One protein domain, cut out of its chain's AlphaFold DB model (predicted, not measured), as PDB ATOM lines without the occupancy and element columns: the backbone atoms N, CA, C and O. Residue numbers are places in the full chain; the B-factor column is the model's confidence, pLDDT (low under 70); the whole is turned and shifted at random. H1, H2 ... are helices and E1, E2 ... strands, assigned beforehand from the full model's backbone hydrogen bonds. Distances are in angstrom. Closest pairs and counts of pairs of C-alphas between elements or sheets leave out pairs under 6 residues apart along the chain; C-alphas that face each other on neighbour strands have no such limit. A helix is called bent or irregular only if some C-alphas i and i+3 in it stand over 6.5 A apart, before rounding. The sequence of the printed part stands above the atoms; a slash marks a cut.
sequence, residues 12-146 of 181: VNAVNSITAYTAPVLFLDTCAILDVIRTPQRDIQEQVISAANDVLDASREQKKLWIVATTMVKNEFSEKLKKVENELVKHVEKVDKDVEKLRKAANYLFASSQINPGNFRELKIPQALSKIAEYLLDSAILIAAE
ATOM      1  N   VAL A  12     -20.895  21.550 -36.029       96.81
ATOM      2  CA  VAL A  12     -19.503  22.019 -36.165       96.81
ATOM      3  C   VAL A  12     -19.432  23.526 -36.440       96.81
ATOM      4  O   VAL A  12     -18.657  24.238 -35.804       96.81
ATOM      5  N   ASN A  13     -20.269  24.048 -37.340       96.38
ATOM      6  CA  ASN A  13     -20.291  25.480 -37.647       96.38
ATOM      7  C   ASN A  13     -20.823  26.319 -36.474       96.38
ATOM      8  O   ASN A  13     -20.325  27.423 -36.228       96.38
ATOM      9  N   ALA A  14     -21.801  25.796 -35.729       95.38
ATOM     10  CA  ALA A  14     -22.281  26.426 -34.503       95.38
ATOM     11  C   ALA A  14     -21.168  26.497 -33.443       95.38
ATOM     12  O   ALA A  14     -20.907  27.572 -32.905       95.38
ATOM     13  N   VAL A  15     -20.449  25.392 -33.210       95.69
ATOM     14  CA  VAL A  15     -19.317  25.319 -32.271       95.69
ATOM     15  C   VAL A  15     -18.207  26.294 -32.660       95.69
ATOM     16  O   VAL A  15     -17.734  27.048 -31.810       95.69
ATOM     17  N   ASN A  16     -17.831  26.354 -33.939       95.38
ATOM     18  CA  ASN A  16     -16.826  27.303 -34.428       95.38
ATOM     19  C   ASN A  16     -17.242  28.762 -34.170       95.38
ATOM     20  O   ASN A  16     -16.425  29.583 -33.762       95.38
ATOM     21  N   SER A  17     -18.527  29.079 -34.349       92.25
ATOM     22  CA  SER A  17     -19.053  30.425 -34.087       92.25
ATOM     23  C   SER A  17     -19.005  30.786 -32.599       92.25
ATOM     24  O   SER A  17     -18.624  31.901 -32.249       92.25
ATOM     25  N   ILE A  18     -19.374  29.843 -31.727       93.31
ATOM     26  CA  ILE A  18     -19.411  30.029 -30.269       93.31
ATOM     27  C   ILE A  18     -17.995  30.141 -29.691       93.31
ATOM     28  O   ILE A  18     -17.735  30.976 -28.831       93.31
ATOM     29  N   THR A  19     -17.061  29.320 -30.168       94.25
ATOM     30  CA  THR A  19     -15.675  29.300 -29.670       94.25
ATOM     31  C   THR A  19     -14.855  30.505 -30.126       94.25
ATOM     32  O   THR A  19     -13.948  30.918 -29.407       94.25
ATOM     33  N   ALA A  20     -15.200  31.128 -31.259       91.44
ATOM     34  CA  ALA A  20     -14.574  32.371 -31.716       91.44
ATOM     35  C   ALA A  20     -14.879  33.581 -30.810       91.44
ATOM     36  O   ALA A  20     -14.096  34.528 -30.762       91.44
ATOM     37  N   TYR A  21     -16.004  33.560 -30.087       88.50
ATOM     38  CA  TYR A  21     -16.356  34.574 -29.094       88.50
ATOM     39  C   TYR A  21     -17.025  33.907 -27.894       88.50
ATOM     40  O   TYR A  21     -18.246  33.746 -27.834       88.50
ATOM     41  N   THR A  22     -16.197  33.467 -26.950       87.19
ATOM     42  CA  THR A  22     -16.628  32.646 -25.821       87.19
ATOM     43  C   THR A  22     -17.578  33.401 -24.899       87.19
ATOM     44  O   THR A  22     -17.187  34.365 -24.241       87.19
ATOM     45  N   ALA A  23     -18.802  32.896 -24.802       93.38
ATOM     46  CA  ALA A  23     -19.809  33.290 -23.829       93.38
ATOM     47  C   ALA A  23     -20.638  32.052 -23.439       93.38
ATOM     48  O   ALA A  23     -20.594  31.047 -24.158       93.38
ATOM     49  N   PRO A  24     -21.382  32.082 -22.319       96.00
ATOM     50  CA  PRO A  24     -22.290  30.999 -21.956       96.00
ATOM     51  C   PRO A  24     -23.264  30.647 -23.087       96.00
ATOM     52  O   PRO A  24     -23.632  31.504 -23.891       96.00
ATOM     53  N   VAL A  25     -23.694  29.385 -23.134       96.38
ATOM     54  CA  VAL A  25     -24.627  28.867 -24.144       96.38
ATOM     55  C   VAL A  25     -25.923  28.446 -23.462       96.38
ATOM     56  O   VAL A  25     -25.904  27.667 -22.511       96.38
ATOM     57  N   LEU A  26     -27.048  28.952 -23.962       97.19
ATOM     58  CA  LEU A  26     -28.396  28.562 -23.575       97.19
ATOM     59  C   LEU A  26     -29.037  27.771 -24.716       97.19
ATOM     60  O   LEU A  26     -29.285  28.304 -25.799       97.19
ATOM     61  N   PHE A  27     -29.339  26.506 -24.446       97.62
ATOM     62  CA  PHE A  27     -30.116  25.664 -25.346       97.62
ATOM     63  C   PHE A  27     -31.607  25.866 -25.089       97.62
ATOM     64  O   PHE A  27     -32.067  25.747 -23.952       97.62
ATOM     65  N   LEU A  28     -32.358  26.190 -26.135       96.50
ATOM     66  CA  LEU A  28     -33.794  26.393 -26.020       96.50
ATOM     67  C   LEU A  28     -34.554  25.066 -26.034       96.50
ATOM     68  O   LEU A  28     -34.284  24.186 -26.840       96.50
ATOM     69  N   ASP A  29     -35.579  24.976 -25.197       94.31
ATOM     70  CA  ASP A  29     -36.606  23.939 -25.270       94.31
ATOM     71  C   ASP A  29     -37.929  24.570 -25.723       94.31
ATOM     72  O   ASP A  29     -38.292  25.666 -25.284       94.31
ATOM     73  N   THR A  30     -38.678  23.873 -26.579       94.62
ATOM     74  CA  THR A  30     -39.975  24.333 -27.086       94.62
ATOM     75  C   THR A  30     -40.932  24.663 -25.941       94.62
ATOM     76  O   THR A  30     -41.640  25.672 -25.997       94.62
ATOM     77  N   CYS A  31     -40.977  23.829 -24.894       92.50
ATOM     78  CA  CYS A  31     -41.891  24.052 -23.773       92.50
ATOM     79  C   CYS A  31     -41.553  25.339 -23.018       92.50
ATOM     80  O   CYS A  31     -42.462  26.110 -22.716       92.50
ATOM     81  N   ALA A  32     -40.264  25.598 -22.787       92.94
ATOM     82  CA  ALA A  32     -39.796  26.818 -22.138       92.94
ATOM     83  C   ALA A  32     -40.129  28.078 -22.956       92.94
ATOM     84  O   ALA A  32     -40.626  29.053 -22.396       92.94
ATOM     85  N   ILE A  33     -39.938  28.049 -24.283       95.56
ATOM     86  CA  ILE A  33     -40.287  29.189 -25.151       95.56
ATOM     87  C   ILE A  33     -41.803  29.453 -25.120       95.56
ATOM     88  O   ILE A  33     -42.236  30.592 -24.962       95.56
ATOM     89  N   LEU A  34     -42.634  28.412 -25.250       95.69
ATOM     90  CA  LEU A  34     -44.097  28.561 -25.240       95.69
ATOM     91  C   LEU A  34     -44.638  29.015 -23.878       95.69
ATOM     92  O   LEU A  34     -45.713  29.614 -23.811       95.69
ATOM     93  N   ASP A  35     -43.915  28.746 -22.793       93.88
ATOM     94  CA  ASP A  35     -44.304  29.177 -21.454       93.88
ATOM     95  C   ASP A  35     -44.210  30.698 -21.267       93.88
ATOM     96  O   ASP A  35     -44.997  31.247 -20.497       93.88
ATOM     97  N   VAL A  36     -43.398  31.404 -22.064       95.00
ATOM     98  CA  VAL A  36     -43.432  32.878 -22.147       95.00
ATOM     99  C   VAL A  36     -44.837  33.375 -22.503       95.00
ATOM    100  O   VAL A  36     -45.320  34.345 -21.928       95.00
ATOM    101  N   ILE A  37     -45.533  32.669 -23.399       95.81
ATOM    102  CA  ILE A  37     -46.900  33.007 -23.818       95.81
ATOM    103  C   ILE A  37     -47.918  32.541 -22.774       95.81
ATOM    104  O   ILE A  37     -48.880  33.243 -22.490       95.81
ATOM    105  N   ARG A  38     -47.717  31.370 -22.163       94.12
ATOM    106  CA  ARG A  38     -48.659  30.797 -21.180       94.12
ATOM    107  C   ARG A  38     -48.574  31.432 -19.796       94.12
ATOM    108  O   ARG A  38     -49.445  31.168 -18.972       94.12
ATOM    109  N   THR A  39     -47.546  32.237 -19.536       91.94
ATOM    110  CA  THR A  39     -47.260  32.835 -18.223       91.94
ATOM    111  C   THR A  39     -48.492  33.469 -17.559       91.94
ATOM    112  O   THR A  39     -48.749  33.130 -16.406       91.94
ATOM    113  N   PRO A  40     -49.330  34.284 -18.243       90.44
ATOM    114  CA  PRO A  40     -50.502  34.901 -17.609       90.44
ATOM    115  C   PRO A  40     -51.576  33.911 -17.133       90.44
ATOM    116  O   PRO A  40     -52.489  34.292 -16.413       90.44
ATOM    117  N   GLN A  41     -51.503  32.651 -17.567       88.94
ATOM    118  CA  GLN A  41     -52.454  31.589 -17.233       88.94
ATOM    119  C   GLN A  41     -51.915  30.640 -16.151       88.94
ATOM    120  O   GLN A  41     -52.573  29.647 -15.842       88.94
ATOM    121  N   ARG A  42     -50.707  30.886 -15.624       84.00
ATOM    122  CA  ARG A  42     -50.021  30.036 -14.644       84.00
ATOM    123  C   ARG A  42     -49.804  30.796 -13.337       84.00
ATOM    124  O   ARG A  42     -49.413  31.955 -13.353       84.00
ATOM    125  N   ASP A  43     -49.976  30.109 -12.212       72.50
ATOM    126  CA  ASP A  43     -50.050  30.741 -10.885       72.50
ATOM    127  C   ASP A  43     -48.728  31.338 -10.339       72.50
ATOM    128  O   ASP A  43     -48.771  32.068  -9.354       72.50
ATOM    129  N   ILE A  44     -47.543  31.033 -10.899       56.62
ATOM    130  CA  ILE A  44     -46.241  31.329 -10.237       56.62
ATOM    131  C   ILE A  44     -45.133  31.744 -11.230       56.62
ATOM    132  O   ILE A  44     -44.016  31.234 -11.177       56.62
ATOM    133  N   GLN A  45     -45.416  32.610 -12.208       70.88
ATOM    134  CA  GLN A  45     -44.455  32.863 -13.302       70.88
ATOM    135  C   GLN A  45     -44.214  34.336 -13.670       70.88
ATOM    136  O   GLN A  45     -43.710  34.605 -14.756       70.88
ATOM    137  N   GLU A  46     -44.468  35.298 -12.776       69.38
ATOM    138  CA  GLU A  46     -44.279  36.739 -13.068       69.38
ATOM    139  C   GLU A  46     -42.885  37.083 -13.632       69.38
ATOM    140  O   GLU A  46     -42.746  37.951 -14.493       69.38
ATOM    141  N   GLN A  47     -41.851  36.350 -13.213       86.31
ATOM    142  CA  GLN A  47     -40.469  36.577 -13.636       86.31
ATOM    143  C   GLN A  47     -40.134  36.029 -15.031       86.31
ATOM    144  O   GLN A  47     -39.109  36.413 -15.587       86.31
ATOM    145  N   VAL A  48     -40.965  35.163 -15.627       90.69
ATOM    146  CA  VAL A  48     -40.655  34.517 -16.919       90.69
ATOM    147  C   VAL A  48     -40.522  35.548 -18.037       90.69
ATOM    148  O   VAL A  48     -39.604  35.459 -18.849       90.69
ATOM    149  N   ILE A  49     -41.392  36.562 -18.057       90.94
ATOM    150  CA  ILE A  49     -41.349  37.624 -19.070       90.94
ATOM    151  C   ILE A  49     -40.079  38.472 -18.901       90.94
ATOM    152  O   ILE A  49     -39.422  38.791 -19.890       90.94
ATOM    153  N   SER A  50     -39.706  38.805 -17.659       92.44
ATOM    154  CA  SER A  50     -38.462  39.535 -17.376       92.44
ATOM    155  C   SER A  50     -37.243  38.728 -17.810       92.44
ATOM    156  O   SER A  50     -36.434  39.222 -18.585       92.44
ATOM    157  N   ALA A  51     -37.166  37.457 -17.409       93.69
ATOM    158  CA  ALA A  51     -36.059  36.575 -17.756       93.69
ATOM    159  C   ALA A  51     -35.921  36.377 -19.275       93.69
ATOM    160  O   ALA A  51     -34.808  36.339 -19.793       93.69
ATOM    161  N   ALA A  52     -37.036  36.289 -20.009       94.69
ATOM    162  CA  ALA A  52     -37.018  36.231 -21.468       94.69
ATOM    163  C   ALA A  52     -36.394  37.494 -22.089       94.69
ATOM    164  O   ALA A  52     -35.597  37.385 -23.021       94.69
ATOM    165  N   ASN A  53     -36.713  38.679 -21.560       94.56
ATOM    166  CA  ASN A  53     -36.091  39.928 -22.001       94.56
ATOM    167  C   ASN A  53     -34.603  39.990 -21.630       94.56
ATOM    168  O   ASN A  53     -33.799  40.353 -22.482       94.56
ATOM    169  N   ASP A  54     -34.221  39.556 -20.427       95.12
ATOM    170  CA  ASP A  54     -32.816  39.520 -19.999       95.12
ATOM    171  C   ASP A  54     -31.975  38.598 -20.898       95.12
ATOM    172  O   ASP A  54     -30.864  38.945 -21.303       95.12
ATOM    173  N   VAL A  55     -32.523  37.433 -21.267       95.50
ATOM    174  CA  VAL A  55     -31.906  36.498 -22.220       95.50
ATOM    175  C   VAL A  55     -31.763  37.138 -23.601       95.50
ATOM    176  O   VAL A  55     -30.695  37.038 -24.212       95.50
ATOM    177  N   LEU A  56     -32.806  37.817 -24.092       94.94
ATOM    178  CA  LEU A  56     -32.747  38.542 -25.361       94.94
ATOM    179  C   LEU A  56     -31.660  39.611 -25.334       94.94
ATOM    180  O   LEU A  56     -30.821  39.637 -26.230       94.94
ATOM    181  N   ASP A  57     -31.635  40.450 -24.303       94.31
ATOM    182  CA  ASP A  57     -30.667  41.532 -24.158       94.31
ATOM    183  C   ASP A  57     -29.233  41.000 -24.046       94.31
ATOM    184  O   ASP A  57     -28.332  41.519 -24.706       94.31
ATOM    185  N   ALA A  58     -29.015  39.909 -23.305       94.62
ATOM    186  CA  ALA A  58     -27.715  39.246 -23.217       94.62
ATOM    187  C   ALA A  58     -27.257  38.633 -24.555       94.62
ATOM    188  O   ALA A  58     -26.053  38.516 -24.796       94.62
ATOM    189  N   SER A  59     -28.194  38.265 -25.435       92.69
ATOM    190  CA  SER A  59     -27.903  37.690 -26.756       92.69
ATOM    191  C   SER A  59     -27.634  38.713 -27.868       92.69
ATOM    192  O   SER A  59     -27.215  38.330 -28.964       92.69
ATOM    193  N   ARG A  60     -27.863  40.009 -27.602       87.81
ATOM    194  CA  ARG A  60     -27.627  41.118 -28.548       87.81
ATOM    195  C   ARG A  60     -26.127  41.426 -28.710       87.81
ATOM    196  O   ARG A  60     -25.264  40.599 -28.423       87.81
ATOM    197  N   GLU A  61     -25.814  42.590 -29.280       71.62
ATOM    198  CA  GLU A  61     -24.455  43.034 -29.609       71.62
ATOM    199  C   GLU A  61     -23.466  42.820 -28.445       71.62
ATOM    200  O   GLU A  61     -23.807  43.014 -27.281       71.62
ATOM    201  N   GLN A  62     -22.238  42.389 -28.764       71.38
ATOM    202  CA  GLN A  62     -21.238  41.907 -27.789       71.38
ATOM    203  C   GLN A  62     -21.672  40.645 -27.004       71.38
ATOM    204  O   GLN A  62     -21.290  40.475 -25.850       71.38
ATOM    205  N   LYS A  63     -22.486  39.783 -27.641       77.19
ATOM    206  CA  LYS A  63     -22.941  38.426 -27.252       77.19
ATOM    207  C   LYS A  63     -22.493  37.935 -25.870       77.19
ATOM    208  O   LYS A  63     -21.629  37.072 -25.752       77.19
ATOM    209  N   LYS A  64     -23.142  38.413 -24.811       91.50
ATOM    210  CA  LYS A  64     -22.909  37.919 -23.441       91.50
ATOM    211  C   LYS A  64     -23.526  36.540 -23.205       91.50
ATOM    212  O   LYS A  64     -23.228  35.906 -22.198       91.50
ATOM    213  N   LEU A  65     -24.376  36.090 -24.125       95.81
ATOM    214  CA  LEU A  65     -25.014  34.786 -24.134       95.81
ATOM    215  C   LEU A  65     -25.229  34.323 -25.580       95.81
ATOM    216  O   LEU A  65     -25.723  35.075 -26.420       95.81
ATOM    217  N   TRP A  66     -24.918  33.064 -25.862       96.12
ATOM    218  CA  TRP A  66     -25.331  32.394 -27.088       96.12
ATOM    219  C   TRP A  66     -26.649  31.674 -26.862       96.12
ATOM    220  O   TRP A  66     -26.772  30.885 -25.932       96.12
ATOM    221  N   ILE A  67     -27.619  31.902 -27.741       96.75
ATOM    222  CA  ILE A  67     -28.860  31.129 -27.770       96.75
ATOM    223  C   ILE A  67     -28.742  30.103 -28.895       96.75
ATOM    224  O   ILE A  67     -28.316  30.439 -30.003       96.75
ATOM    225  N   VAL A  68     -29.109  28.855 -28.624       97.12
ATOM    226  CA  VAL A  68     -29.031  27.754 -29.587       97.12
ATOM    227  C   VAL A  68     -30.346  26.983 -29.598       97.12
ATOM    228  O   VAL A  68     -30.871  26.598 -28.556       97.12
ATOM    229  N   ALA A  69     -30.874  26.728 -30.789       97.81
ATOM    230  CA  ALA A  69     -32.093  25.961 -31.016       97.81
ATOM    231  C   ALA A  69     -31.848  24.918 -32.109       97.81
ATOM    232  O   ALA A  69     -31.028  25.137 -32.997       97.81
ATOM    233  N   THR A  70     -32.563  23.797 -32.083       97.44
ATOM    234  CA  THR A  70     -32.559  22.843 -33.204       97.44
ATOM    235  C   THR A  70     -33.686  23.160 -34.184       97.44
ATOM    236  O   THR A  70     -34.669  23.828 -33.839       97.44
ATOM    237  N   THR A  71     -33.600  22.637 -35.408       96.25
ATOM    238  CA  THR A  71     -34.738  22.638 -36.341       96.25
ATOM    239  C   THR A  71     -35.974  21.974 -35.742       96.25
ATOM    240  O   THR A  71     -37.081  22.436 -36.005       96.25
ATOM    241  N   MET A  72     -35.809  20.958 -34.887       95.75
ATOM    242  CA  MET A  72     -36.932  20.324 -34.197       95.75
ATOM    243  C   MET A  72     -37.650  21.308 -33.260       95.75
ATOM    244  O   MET A  72     -38.867  21.445 -33.357       95.75
ATOM    245  N   VAL A  73     -36.916  22.079 -32.443       96.94
ATOM    246  CA  VAL A  73     -37.503  23.135 -31.588       96.94
ATOM    247  C   VAL A  73     -38.262  24.166 -32.428       96.94
ATOM    248  O   VAL A  73     -39.401  24.510 -32.112       96.94
ATOM    249  N   LYS A  74     -37.669  24.630 -33.538       96.81
ATOM    250  CA  LYS A  74     -38.319  25.585 -34.454       96.81
ATOM    251  C   LYS A  74     -39.627  25.038 -35.028       96.81
ATOM    252  O   LYS A  74     -40.624  25.766 -35.077       96.81
ATOM    253  N   ASN A  75     -39.622  23.785 -35.471       95.31
ATOM    254  CA  ASN A  75     -40.791  23.141 -36.061       95.31
ATOM    255  C   ASN A  75     -41.905  22.994 -35.023       95.31
ATOM    256  O   ASN A  75     -43.018  23.466 -35.254       95.31
ATOM    257  N   GLU A  76     -41.596  22.449 -33.843       95.44
ATOM    258  CA  GLU A  76     -42.603  22.294 -32.795       95.44
ATOM    259  C   GLU A  76     -43.169  23.635 -32.319       95.44
ATOM    260  O   GLU A  76     -44.369  23.748 -32.053       95.44
ATOM    261  N   PHE A  77     -42.316  24.655 -32.192       96.88
ATOM    262  CA  PHE A  77     -42.751  26.001 -31.845       96.88
ATOM    263  C   PHE A  77     -43.745  26.523 -32.883       96.88
ATOM    264  O   PHE A  77     -44.835  26.956 -32.517       96.88
ATOM    265  N   SER A  78     -43.416  26.406 -34.171       96.00
ATOM    266  CA  SER A  78     -44.261  26.887 -35.271       96.00
ATOM    267  C   SER A  78     -45.620  26.181 -35.317       96.00
ATOM    268  O   SER A  78     -46.648  26.822 -35.536       96.00
ATOM    269  N   GLU A  79     -45.649  24.873 -35.050       95.88
ATOM    270  CA  GLU A  79     -46.881  24.078 -34.977       95.88
ATOM    271  C   GLU A  79     -47.778  24.487 -33.800       95.88
ATOM    272  O   GLU A  79     -49.006  24.536 -33.919       95.88
ATOM    273  N   LYS A  80     -47.175  24.775 -32.641       96.75
ATOM    274  CA  LYS A  80     -47.897  25.011 -31.382       96.75
ATOM    275  C   LYS A  80     -48.239  26.489 -31.151       96.75
ATOM    276  O   LYS A  80     -49.226  26.761 -30.464       96.75
ATOM    277  N   LEU A  81     -47.490  27.431 -31.733       96.62
ATOM    278  CA  LEU A  81     -47.579  28.874 -31.470       96.62
ATOM    279  C   LEU A  81     -49.010  29.403 -31.582       96.62
ATOM    280  O   LEU A  81     -49.567  29.912 -30.611       96.62
ATOM    281  N   LYS A  82     -49.645  29.214 -32.744       96.94
ATOM    282  CA  LYS A  82     -50.991  29.747 -33.002       96.94
ATOM    283  C   LYS A  82     -52.033  29.190 -32.033       96.94
ATOM    284  O   LYS A  82     -52.966  29.893 -31.651       96.94
ATOM    285  N   LYS A  83     -51.901  27.920 -31.639       97.50
ATOM    286  CA  LYS A  83     -52.802  27.301 -30.662       97.50
ATOM    287  C   LYS A  83     -52.644  27.965 -29.293       97.50
ATOM    288  O   LYS A  83     -53.648  28.378 -28.722       97.50
ATOM    289  N   VAL A  84     -51.409  28.095 -28.811       97.00
ATOM    290  CA  VAL A  84     -51.103  28.684 -27.498       97.00
ATOM    291  C   VAL A  84     -51.501  30.162 -27.439       97.00
ATOM    292  O   VAL A  84     -52.129  30.586 -26.472       97.00
ATOM    293  N   GLU A  85     -51.237  30.935 -28.494       97.25
ATOM    294  CA  GLU A  85     -51.686  32.331 -28.575       97.25
ATOM    295  C   GLU A  85     -53.216  32.431 -28.492       97.25
ATOM    296  O   GLU A  85     -53.748  33.214 -27.706       97.25
ATOM    297  N   ASN A  86     -53.944  31.599 -29.244       97.56
ATOM    298  CA  ASN A  86     -55.409  31.589 -29.214       97.56
ATOM    299  C   ASN A  86     -55.978  31.166 -27.851       97.56
ATOM    300  O   ASN A  86     -57.037  31.650 -27.446       97.56
ATOM    301  N   GLU A  87     -55.315  30.250 -27.145       97.44
ATOM    302  CA  GLU A  87     -55.680  29.877 -25.775       97.44
ATOM    303  C   GLU A  87     -55.555  31.077 -24.830       97.44
ATOM    304  O   GLU A  87     -56.471  31.327 -24.041       97.44
ATOM    305  N   LEU A  88     -54.480  31.861 -24.950       96.69
ATOM    306  CA  LEU A  88     -54.306  33.078 -24.163       96.69
ATOM    307  C   LEU A  88     -55.313  34.169 -24.553       96.69
ATOM    308  O   LEU A  88     -55.885  34.795 -23.664       96.69
ATOM    309  N   VAL A  89     -55.610  34.354 -25.846       97.31
ATOM    310  CA  VAL A  89     -56.673  35.273 -26.304       97.31
ATOM    311  C   VAL A  89     -57.989  34.945 -25.598       97.31
ATOM    312  O   VAL A  89     -58.569  35.810 -24.947       97.31
ATOM    313  N   LYS A  90     -58.427  33.680 -25.635       96.88
ATOM    314  CA  LYS A  90     -59.662  33.236 -24.963       96.88
ATOM    315  C   LYS A  90     -59.629  33.458 -23.451       96.88
ATOM    316  O   LYS A  90     -60.666  33.729 -22.847       96.88
ATOM    317  N   HIS A  91     -58.461  33.330 -22.831       95.88
ATOM    318  CA  HIS A  91     -58.304  33.592 -21.407       95.88
ATOM    319  C   HIS A  91     -58.460  35.078 -21.078       95.88
ATOM    320  O   HIS A  91     -59.285  35.410 -20.231       95.88
ATOM    321  N   VAL A  92     -57.768  35.970 -21.793       95.88
ATOM    322  CA  VAL A  92     -57.931  37.428 -21.643       95.88
ATOM    323  C   VAL A  92     -59.395  37.819 -21.867       95.88
ATOM    324  O   VAL A  92     -59.986  38.551 -21.077       95.88
ATOM    325  N   GLU A  93     -60.034  37.232 -22.882       95.31
ATOM    326  CA  GLU A  93     -61.449  37.448 -23.156       95.31
ATOM    327  C   GLU A  93     -62.380  37.061 -22.003       95.31
ATOM    328  O   GLU A  93     -63.424  37.700 -21.816       95.31
ATOM    329  N   LYS A  94     -62.051  35.981 -21.293       95.38
ATOM    330  CA  LYS A  94     -62.797  35.508 -20.130       95.38
ATOM    331  C   LYS A  94     -62.574  36.437 -18.937       95.38
ATOM    332  O   LYS A  94     -63.559  36.820 -18.313       95.38
ATOM    333  N   VAL A  95     -61.328  36.838 -18.678       94.38
ATOM    334  CA  VAL A  95     -60.975  37.765 -17.592       94.38
ATOM    335  C   VAL A  95     -61.737  39.080 -17.735       94.38
ATOM    336  O   VAL A  95     -62.416  39.473 -16.792       94.38
ATOM    337  N   ASP A  96     -61.749  39.699 -18.921       94.62
ATOM    338  CA  ASP A  96     -62.511  40.939 -19.153       94.62
ATOM    339  C   ASP A  96     -64.011  40.765 -18.863       94.62
ATOM    340  O   ASP A  96     -64.647  41.622 -18.249       94.62
ATOM    341  N   LYS A  97     -64.599  39.631 -19.275       94.56
ATOM    342  CA  LYS A  97     -66.016  39.333 -19.006       94.56
ATOM    343  C   LYS A  97     -66.288  39.159 -17.514       94.56
ATOM    344  O   LYS A  97     -67.337  39.591 -17.042       94.56
ATOM    345  N   ASP A  98     -65.397  38.493 -16.791       94.31
ATOM    346  CA  ASP A  98     -65.571  38.223 -15.365       94.31
ATOM    347  C   ASP A  98     -65.364  39.495 -14.529       94.31
ATOM    348  O   ASP A  98     -66.173  39.785 -13.645       94.31
ATOM    349  N   VAL A  99     -64.388  40.328 -14.896       93.44
ATOM    350  CA  VAL A  99     -64.181  41.667 -14.332       93.44
ATOM    351  C   VAL A  99     -65.404  42.563 -14.556       93.44
ATOM    352  O   VAL A  99     -65.873  43.209 -13.618       93.44
ATOM    353  N   GLU A 100     -66.000  42.548 -15.751       91.62
ATOM    354  CA  GLU A 100     -67.215  43.318 -16.043       91.62
ATOM    355  C   GLU A 100     -68.432  42.843 -15.229       91.62
ATOM    356  O   GLU A 100     -69.229  43.660 -14.763       91.62
ATOM    357  N   LYS A 101     -68.589  41.529 -15.006       92.44
ATOM    358  CA  LYS A 101     -69.652  40.997 -14.131       92.44
ATOM    359  C   LYS A 101     -69.484  41.481 -12.691       92.44
ATOM    360  O   LYS A 101     -70.463  41.921 -12.088       92.44
ATOM    361  N   LEU A 102     -68.262  41.422 -12.158       91.75
ATOM    362  CA  LEU A 102     -67.955  41.892 -10.804       91.75
ATOM    363  C   LEU A 102     -68.185  43.397 -10.671       91.75
ATOM    364  O   LEU A 102     -68.818  43.829  -9.712       91.75
ATOM    365  N   ARG A 103     -67.762  44.183 -11.665       89.88
ATOM    366  CA  ARG A 103     -68.015  45.628 -11.731       89.88
ATOM    367  C   ARG A 103     -69.507  45.945 -11.659       89.88
ATOM    368  O   ARG A 103     -69.916  46.789 -10.866       89.88
ATOM    369  N   LYS A 104     -70.332  45.261 -12.462       89.25
ATOM    370  CA  LYS A 104     -71.793  45.430 -12.433       89.25
ATOM    371  C   LYS A 104     -72.360  45.120 -11.051       89.25
ATOM    372  O   LYS A 104     -73.095  45.943 -10.519       89.25
ATOM    373  N   ALA A 105     -71.998  43.979 -10.464       90.31
ATOM    374  CA  ALA A 105     -72.458  43.595  -9.130       90.31
ATOM    375  C   ALA A 105     -72.049  44.622  -8.061       90.31
ATOM    376  O   ALA A 105     -72.878  45.044  -7.261       90.31
ATOM    377  N   ALA A 106     -70.799  45.084  -8.091       88.88
ATOM    378  CA  ALA A 106     -70.295  46.073  -7.149       88.88
ATOM    379  C   ALA A 106     -71.011  47.426  -7.275       88.88
ATOM    380  O   ALA A 106     -71.357  48.005  -6.254       88.88
ATOM    381  N   ASN A 107     -71.321  47.891  -8.489       86.69
ATOM    382  CA  ASN A 107     -72.085  49.131  -8.683       86.69
ATOM    383  C   ASN A 107     -73.521  49.046  -8.138       86.69
ATOM    384  O   ASN A 107     -74.072  50.061  -7.723       86.69
ATOM    385  N   TYR A 108     -74.133  47.856  -8.135       87.62
ATOM    386  CA  TYR A 108     -75.438  47.650  -7.495       87.62
ATOM    387  C   TYR A 108     -75.347  47.633  -5.966       87.62
ATOM    388  O   TYR A 108     -76.270  48.091  -5.299       87.62
ATOM    389  N   LEU A 109     -74.263  47.087  -5.411       89.38
ATOM    390  CA  LEU A 109     -74.087  46.924  -3.966       89.38
ATOM    391  C   LEU A 109     -73.543  48.184  -3.280       89.38
ATOM    392  O   LEU A 109     -73.908  48.478  -2.145       89.38
ATOM    393  N   PHE A 110     -72.669  48.924  -3.959       86.19
ATOM    394  CA  PHE A 110     -71.909  50.032  -3.396       86.19
ATOM    395  C   PHE A 110     -72.140  51.288  -4.243       86.19
ATOM    396  O   PHE A 110     -71.448  51.544  -5.225       86.19
ATOM    397  N   ALA A 111     -73.128  52.092  -3.846       71.12
ATOM    398  CA  ALA A 111     -73.562  53.292  -4.568       71.12
ATOM    399  C   ALA A 111     -72.507  54.422  -4.655       71.12
ATOM    400  O   ALA A 111     -72.736  55.421  -5.331       71.12
ATOM    401  N   SER A 112     -71.370  54.300  -3.961       61.41
ATOM    402  CA  SER A 112     -70.433  55.407  -3.719       61.41
ATOM    403  C   SER A 112     -69.149  55.389  -4.552       61.41
ATOM    404  O   SER A 112     -68.351  56.316  -4.435       61.41
ATOM    405  N   SER A 113     -68.908  54.379  -5.391       62.41
ATOM    406  CA  SER A 113     -67.669  54.310  -6.180       62.41
ATOM    407  C   SER A 113     -67.910  53.669  -7.538       62.41
ATOM    408  O   SER A 113     -68.158  52.470  -7.636       62.41
ATOM    409  N   GLN A 114     -67.807  54.478  -8.593       69.31
ATOM    410  CA  GLN A 114     -67.862  54.006  -9.969       69.31
ATOM    411  C   GLN A 114     -66.574  53.233 -10.271       69.31
ATOM    412  O   GLN A 114     -65.536  53.812 -10.582       69.31
ATOM    413  N   ILE A 115     -66.628  51.907 -10.142       76.94
ATOM    414  CA  ILE A 115     -65.500  51.041 -10.485       76.94
ATOM    415  C   ILE A 115     -65.412  50.995 -12.010       76.94
ATOM    416  O   ILE A 115     -66.374  50.607 -12.680       76.94
ATOM    417  N   ASN A 116     -64.267  51.399 -12.559       78.06
ATOM    418  CA  ASN A 116     -64.000  51.364 -13.992       78.06
ATOM    419  C   ASN A 116     -62.731  50.534 -14.249       78.06
ATOM    420  O   ASN A 116     -61.625  51.074 -14.205       78.06
ATOM    421  N   PRO A 117     -62.860  49.207 -14.403       78.50
ATOM    422  CA  PRO A 117     -61.721  48.338 -14.626       78.50
ATOM    423  C   PRO A 117     -61.120  48.578 -16.012       78.50
ATOM    424  O   PRO A 117     -61.824  48.948 -16.952       78.50
ATOM    425  N   GLY A 118     -59.815  48.338 -16.142       80.94
ATOM    426  CA  GLY A 118     -59.153  48.330 -17.444       80.94
ATOM    427  C   GLY A 118     -59.665  47.203 -18.350       80.94
ATOM    428  O   GLY A 118     -60.210  46.208 -17.873       80.94
ATOM    429  N   ASN A 119     -59.463  47.364 -19.659       87.31
ATOM    430  CA  ASN A 119     -59.788  46.371 -20.683       87.31
ATOM    431  C   ASN A 119     -58.500  45.676 -21.149       87.31
ATOM    432  O   ASN A 119     -57.699  46.261 -21.883       87.31
ATOM    433  N   PHE A 120     -58.274  44.433 -20.726       90.56
ATOM    434  CA  PHE A 120     -57.014  43.736 -20.989       90.56
ATOM    435  C   PHE A 120     -56.852  43.340 -22.463       90.56
ATOM    436  O   PHE A 120     -55.720  43.268 -22.949       90.56
ATOM    437  N   ARG A 121     -57.944  43.140 -23.218       90.38
ATOM    438  CA  ARG A 121     -57.873  42.900 -24.676       90.38
ATOM    439  C   ARG A 121     -57.164  44.015 -25.435       90.38
ATOM    440  O   ARG A 121     -56.447  43.729 -26.393       90.38
ATOM    441  N   GLU A 122     -57.355  45.270 -25.035       91.88
ATOM    442  CA  GLU A 122     -56.777  46.428 -25.733       91.88
ATOM    443  C   GLU A 122     -55.249  46.464 -25.636       91.88
ATOM    444  O   GLU A 122     -54.582  46.974 -26.536       91.88
ATOM    445  N   LEU A 123     -54.688  45.838 -24.598       92.75
ATOM    446  CA  LEU A 123     -53.247  45.752 -24.371       92.75
ATOM    447  C   LEU A 123     -52.540  44.764 -25.311       92.75
ATOM    448  O   LEU A 123     -51.311  44.759 -25.363       92.75
ATOM    449  N   LYS A 124     -53.280  43.926 -26.057       94.75
ATOM    450  CA  LYS A 124     -52.720  42.942 -27.008       94.75
ATOM    451  C   LYS A 124     -51.621  42.060 -26.392       94.75
ATOM    452  O   LYS A 124     -50.638  41.714 -27.051       94.75
ATOM    453  N   ILE A 125     -51.802  41.685 -25.120       94.50
ATOM    454  CA  ILE A 125     -50.864  40.851 -24.350       94.50
ATOM    455  C   ILE A 125     -50.482  39.564 -25.104       94.50
ATOM    456  O   ILE A 125     -49.285  39.296 -25.198       94.50
ATOM    457  N   PRO A 126     -51.423  38.798 -25.705       96.31
ATOM    458  CA  PRO A 126     -51.061  37.579 -26.428       96.31
ATOM    459  C   PRO A 126     -50.056  37.832 -27.553       96.31
ATOM    460  O   PRO A 126     -49.047  37.143 -27.645       96.31
ATOM    461  N   GLN A 127     -50.277  38.875 -28.356       96.50
ATOM    462  CA  GLN A 127     -49.397  39.217 -29.472       96.50
ATOM    463  C   GLN A 127     -48.038  39.729 -28.993       96.50
ATOM    464  O   GLN A 127     -47.021  39.456 -29.628       96.50
ATOM    465  N   ALA A 128     -48.005  40.490 -27.896       96.06
ATOM    466  CA  ALA A 128     -46.758  40.969 -27.312       96.06
ATOM    467  C   ALA A 128     -45.889  39.800 -26.819       96.06
ATOM    468  O   ALA A 128     -44.698  39.760 -27.119       96.06
ATOM    469  N   LEU A 129     -46.486  38.818 -26.139       96.19
ATOM    470  CA  LEU A 129     -45.768  37.638 -25.652       96.19
ATOM    471  C   LEU A 129     -45.342  36.701 -26.787       96.19
ATOM    472  O   LEU A 129     -44.204  36.231 -26.774       96.19
ATOM    473  N   SER A 130     -46.195  36.486 -27.798       97.50
ATOM    474  CA  SER A 130     -45.817  35.743 -29.011       97.50
ATOM    475  C   SER A 130     -44.583  36.355 -29.672       97.50
ATOM    476  O   SER A 130     -43.662  35.628 -30.025       97.50
ATOM    477  N   LYS A 131     -44.507  37.690 -29.768       97.12
ATOM    478  CA  LYS A 131     -43.330  38.375 -30.327       97.12
ATOM    479  C   LYS A 131     -42.060  38.147 -29.515       97.12
ATOM    480  O   LYS A 131     -41.010  37.948 -30.108       97.12
ATOM    481  N   ILE A 132     -42.130  38.168 -28.181       96.31
ATOM    482  CA  ILE A 132     -40.960  37.875 -27.333       96.31
ATOM    483  C   ILE A 132     -40.478  36.439 -27.583       96.31
ATOM    484  O   ILE A 132     -39.284  36.211 -27.774       96.31
ATOM    485  N   ALA A 133     -41.406  35.482 -27.636       96.94
ATOM    486  CA  ALA A 133     -41.100  34.083 -27.921       96.94
ATOM    487  C   ALA A 133     -40.487  33.887 -29.323       96.94
ATOM    488  O   ALA A 133     -39.488  33.181 -29.467       96.94
ATOM    489  N   GLU A 134     -41.037  34.555 -30.343       97.19
ATOM    490  CA  GLU A 134     -40.470  34.600 -31.696       97.19
ATOM    491  C   GLU A 134     -39.059  35.198 -31.685       97.19
ATOM    492  O   GLU A 134     -38.147  34.596 -32.239       97.19
ATOM    493  N   TYR A 135     -38.838  36.321 -30.993       96.38
ATOM    494  CA  TYR A 135     -37.521  36.953 -30.909       96.38
ATOM    495  C   TYR A 135     -36.469  36.074 -30.236       96.38
ATOM    496  O   TYR A 135     -35.307  36.116 -30.646       96.38
ATOM    497  N   LEU A 136     -36.836  35.265 -29.237       96.12
ATOM    498  CA  LEU A 136     -35.907  34.318 -28.609       96.12
ATOM    499  C   LEU A 136     -35.416  33.289 -29.627       96.12
ATOM    500  O   LEU A 136     -34.210  33.074 -29.773       96.12
ATOM    501  N   LEU A 137     -36.349  32.694 -30.370       96.19
ATOM    502  CA  LEU A 137     -36.034  31.720 -31.407       96.19
ATOM    503  C   LEU A 137     -35.272  32.365 -32.576       96.19
ATOM    504  O   LEU A 137     -34.288  31.809 -33.059       96.19
ATOM    505  N   ASP A 138     -35.675  33.567 -32.983       94.81
ATOM    506  CA  ASP A 138     -35.040  34.338 -34.049       94.81
ATOM    507  C   ASP A 138     -33.631  34.797 -33.673       94.81
ATOM    508  O   ASP A 138     -32.812  35.011 -34.564       94.81
ATOM    509  N   SER A 139     -33.301  34.902 -32.385       94.06
ATOM    510  CA  SER A 139     -31.950  35.228 -31.907       94.06
ATOM    511  C   SER A 139     -31.026  34.004 -31.876       94.06
ATOM    512  O   SER A 139     -29.806  34.154 -31.952       94.06
ATOM    513  N   ALA A 140     -31.580  32.789 -31.875       95.44
ATOM    514  CA  ALA A 140     -30.814  31.553 -31.760       95.44
ATOM    515  C   ALA A 140     -29.942  31.242 -32.993       95.44
ATOM    516  O   ALA A 140     -30.306  31.539 -34.138       95.44
ATOM    517  N   ILE A 141     -28.798  30.585 -32.785       95.81
ATOM    518  CA  ILE A 141     -28.186  29.752 -33.828       95.81
ATOM    519  C   ILE A 141     -29.096  28.542 -34.016       95.81
ATOM    520  O   ILE A 141     -29.400  27.840 -33.052       95.81
ATOM    521  N   LEU A 142     -29.519  28.305 -35.255       97.56
ATOM    522  CA  LEU A 142     -30.371  27.174 -35.592       97.56
ATOM    523  C   LEU A 142     -29.508  26.005 -36.076       97.56
ATOM    524  O   LEU A 142     -28.909  26.089 -37.146       97.56
ATOM    525  N   ILE A 143     -29.448  24.931 -35.298       97.69
ATOM    526  CA  ILE A 143     -28.743  23.695 -35.646       97.69
ATOM    527  C   ILE A 143     -29.623  22.864 -36.584       97.69
ATOM    528  O   ILE A 143     -30.799  22.632 -36.293       97.69
ATOM    529  N   ALA A 144     -29.050  22.449 -37.712       96.56
ATOM    530  CA  ALA A 144     -29.664  21.549 -38.676       96.56
ATOM    531  C   ALA A 144     -29.843  20.145 -38.091       96.56
ATOM    532  O   ALA A 144     -29.084  19.722 -37.224       96.56
ATOM    533  N   ALA A 145     -30.819  19.409 -38.612       94.12
ATOM    534  CA  ALA A 145     -30.936  17.993 -38.314       94.12
ATOM    535  C   ALA A 145     -29.707  17.240 -38.853       94.12
ATOM    536  O   ALA A 145     -29.362  17.388 -40.028       94.12
ATOM    537  N   GLU A 146     -29.061  16.439 -38.006       95.56
ATOM    538  CA  GLU A 146     -27.916  15.606 -38.383       95.56
ATOM    539  C   GLU A 146     -28.226  14.118 -38.165       95.56
ATOM    540  O   GLU A 146     -28.714  13.717 -37.104       95.56
TER     541      GLU A 146
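Overview. This is residues 12 to 146 of the 181 residues of the protein "DUF4935 domain-containing protein" of Okeania sp. SIO2H7 (UniProt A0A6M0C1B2). A small sheet of three short strands, E1, E2 and E3, lies between helix H1, which covers it, and a body of helices H2, H3, H6 and the near part of H4b, the long arm of the bent helix H4. The far part of H4b runs on well past that body as an arm, the chain folds back through residues 110 to 119 to H5, and residues 108 to 113 at the tip stick out. The printed part has 135 residues, mostly helix, in the order H1 E1 H2 H3 E2 H4 H5 H6 E3; the sheet order is E1 E2 E3, parallel. It is loose, with a radius of gyration of the C-alphas of 19.8 A and spans of 69 by 29 by 22 A.

Arrangement. Inner strand E2, residues 66 to 70, pairs with E1, residues 25 to 27, by N 26 and O 66 at 2.8 A, and with E3, residues 141 to 143, by N 141 and O 67 at 2.8 A. H1, residues 12 to 20, is on the sheet over E2, at a height over the sheet of 9.5 A. H2, residues 30 to 41, touches H6, residues 125 to 139, at Ile 37 and Leu 129, their closest C-alphas, 5.1 A apart, with a shallow tilt of 19 degrees, opposite ways. H2 and H3, residues 46 to 59, form a helical hairpin at a steep tilt of 40 degrees. H4, residues 71 to 109, was assigned as one helix by its hydrogen bonds but is bent, with C-alphas 79 and 82 7.3 A apart; its arms, H4a up to 79 and H4b from 82, stand at 42 degrees. H2, H3, H4b and H6 form an up and down bundle, each running against the one before. H3, H4a and H6 only graze the sheet. H5, residues 120 to 123, touches H4b, the closest C-alphas being those of Val 92 and Arg 121, 6.3 A apart. Every O i to N i+4 pair is within hydrogen-bond range in H1, H4a, H4b and H6, but 9 of 10 in H3 and 4 of 8 in H2, where 7 of 9 O i to N i+3 pairs are within range.

Along the chain. H1 begins at C-alpha 12, (-19.503, 22.019, -36.165). H4b measures 40.9 A, ending at C-alpha 109, (-74.087, 46.924, -3.966); H3 measures 21.4 A and H6 21.1 A. E3 ends at C-alpha 143, (-28.743, 23.695, -35.646).

Size, cuts and confidence. The C-alphas of Val 12 and Ala 111, the two farthest apart, are 70.0 A apart. The printed part has no cut and no long link. pLDDT is under 70 at residues 44, 46 and 112 to 114.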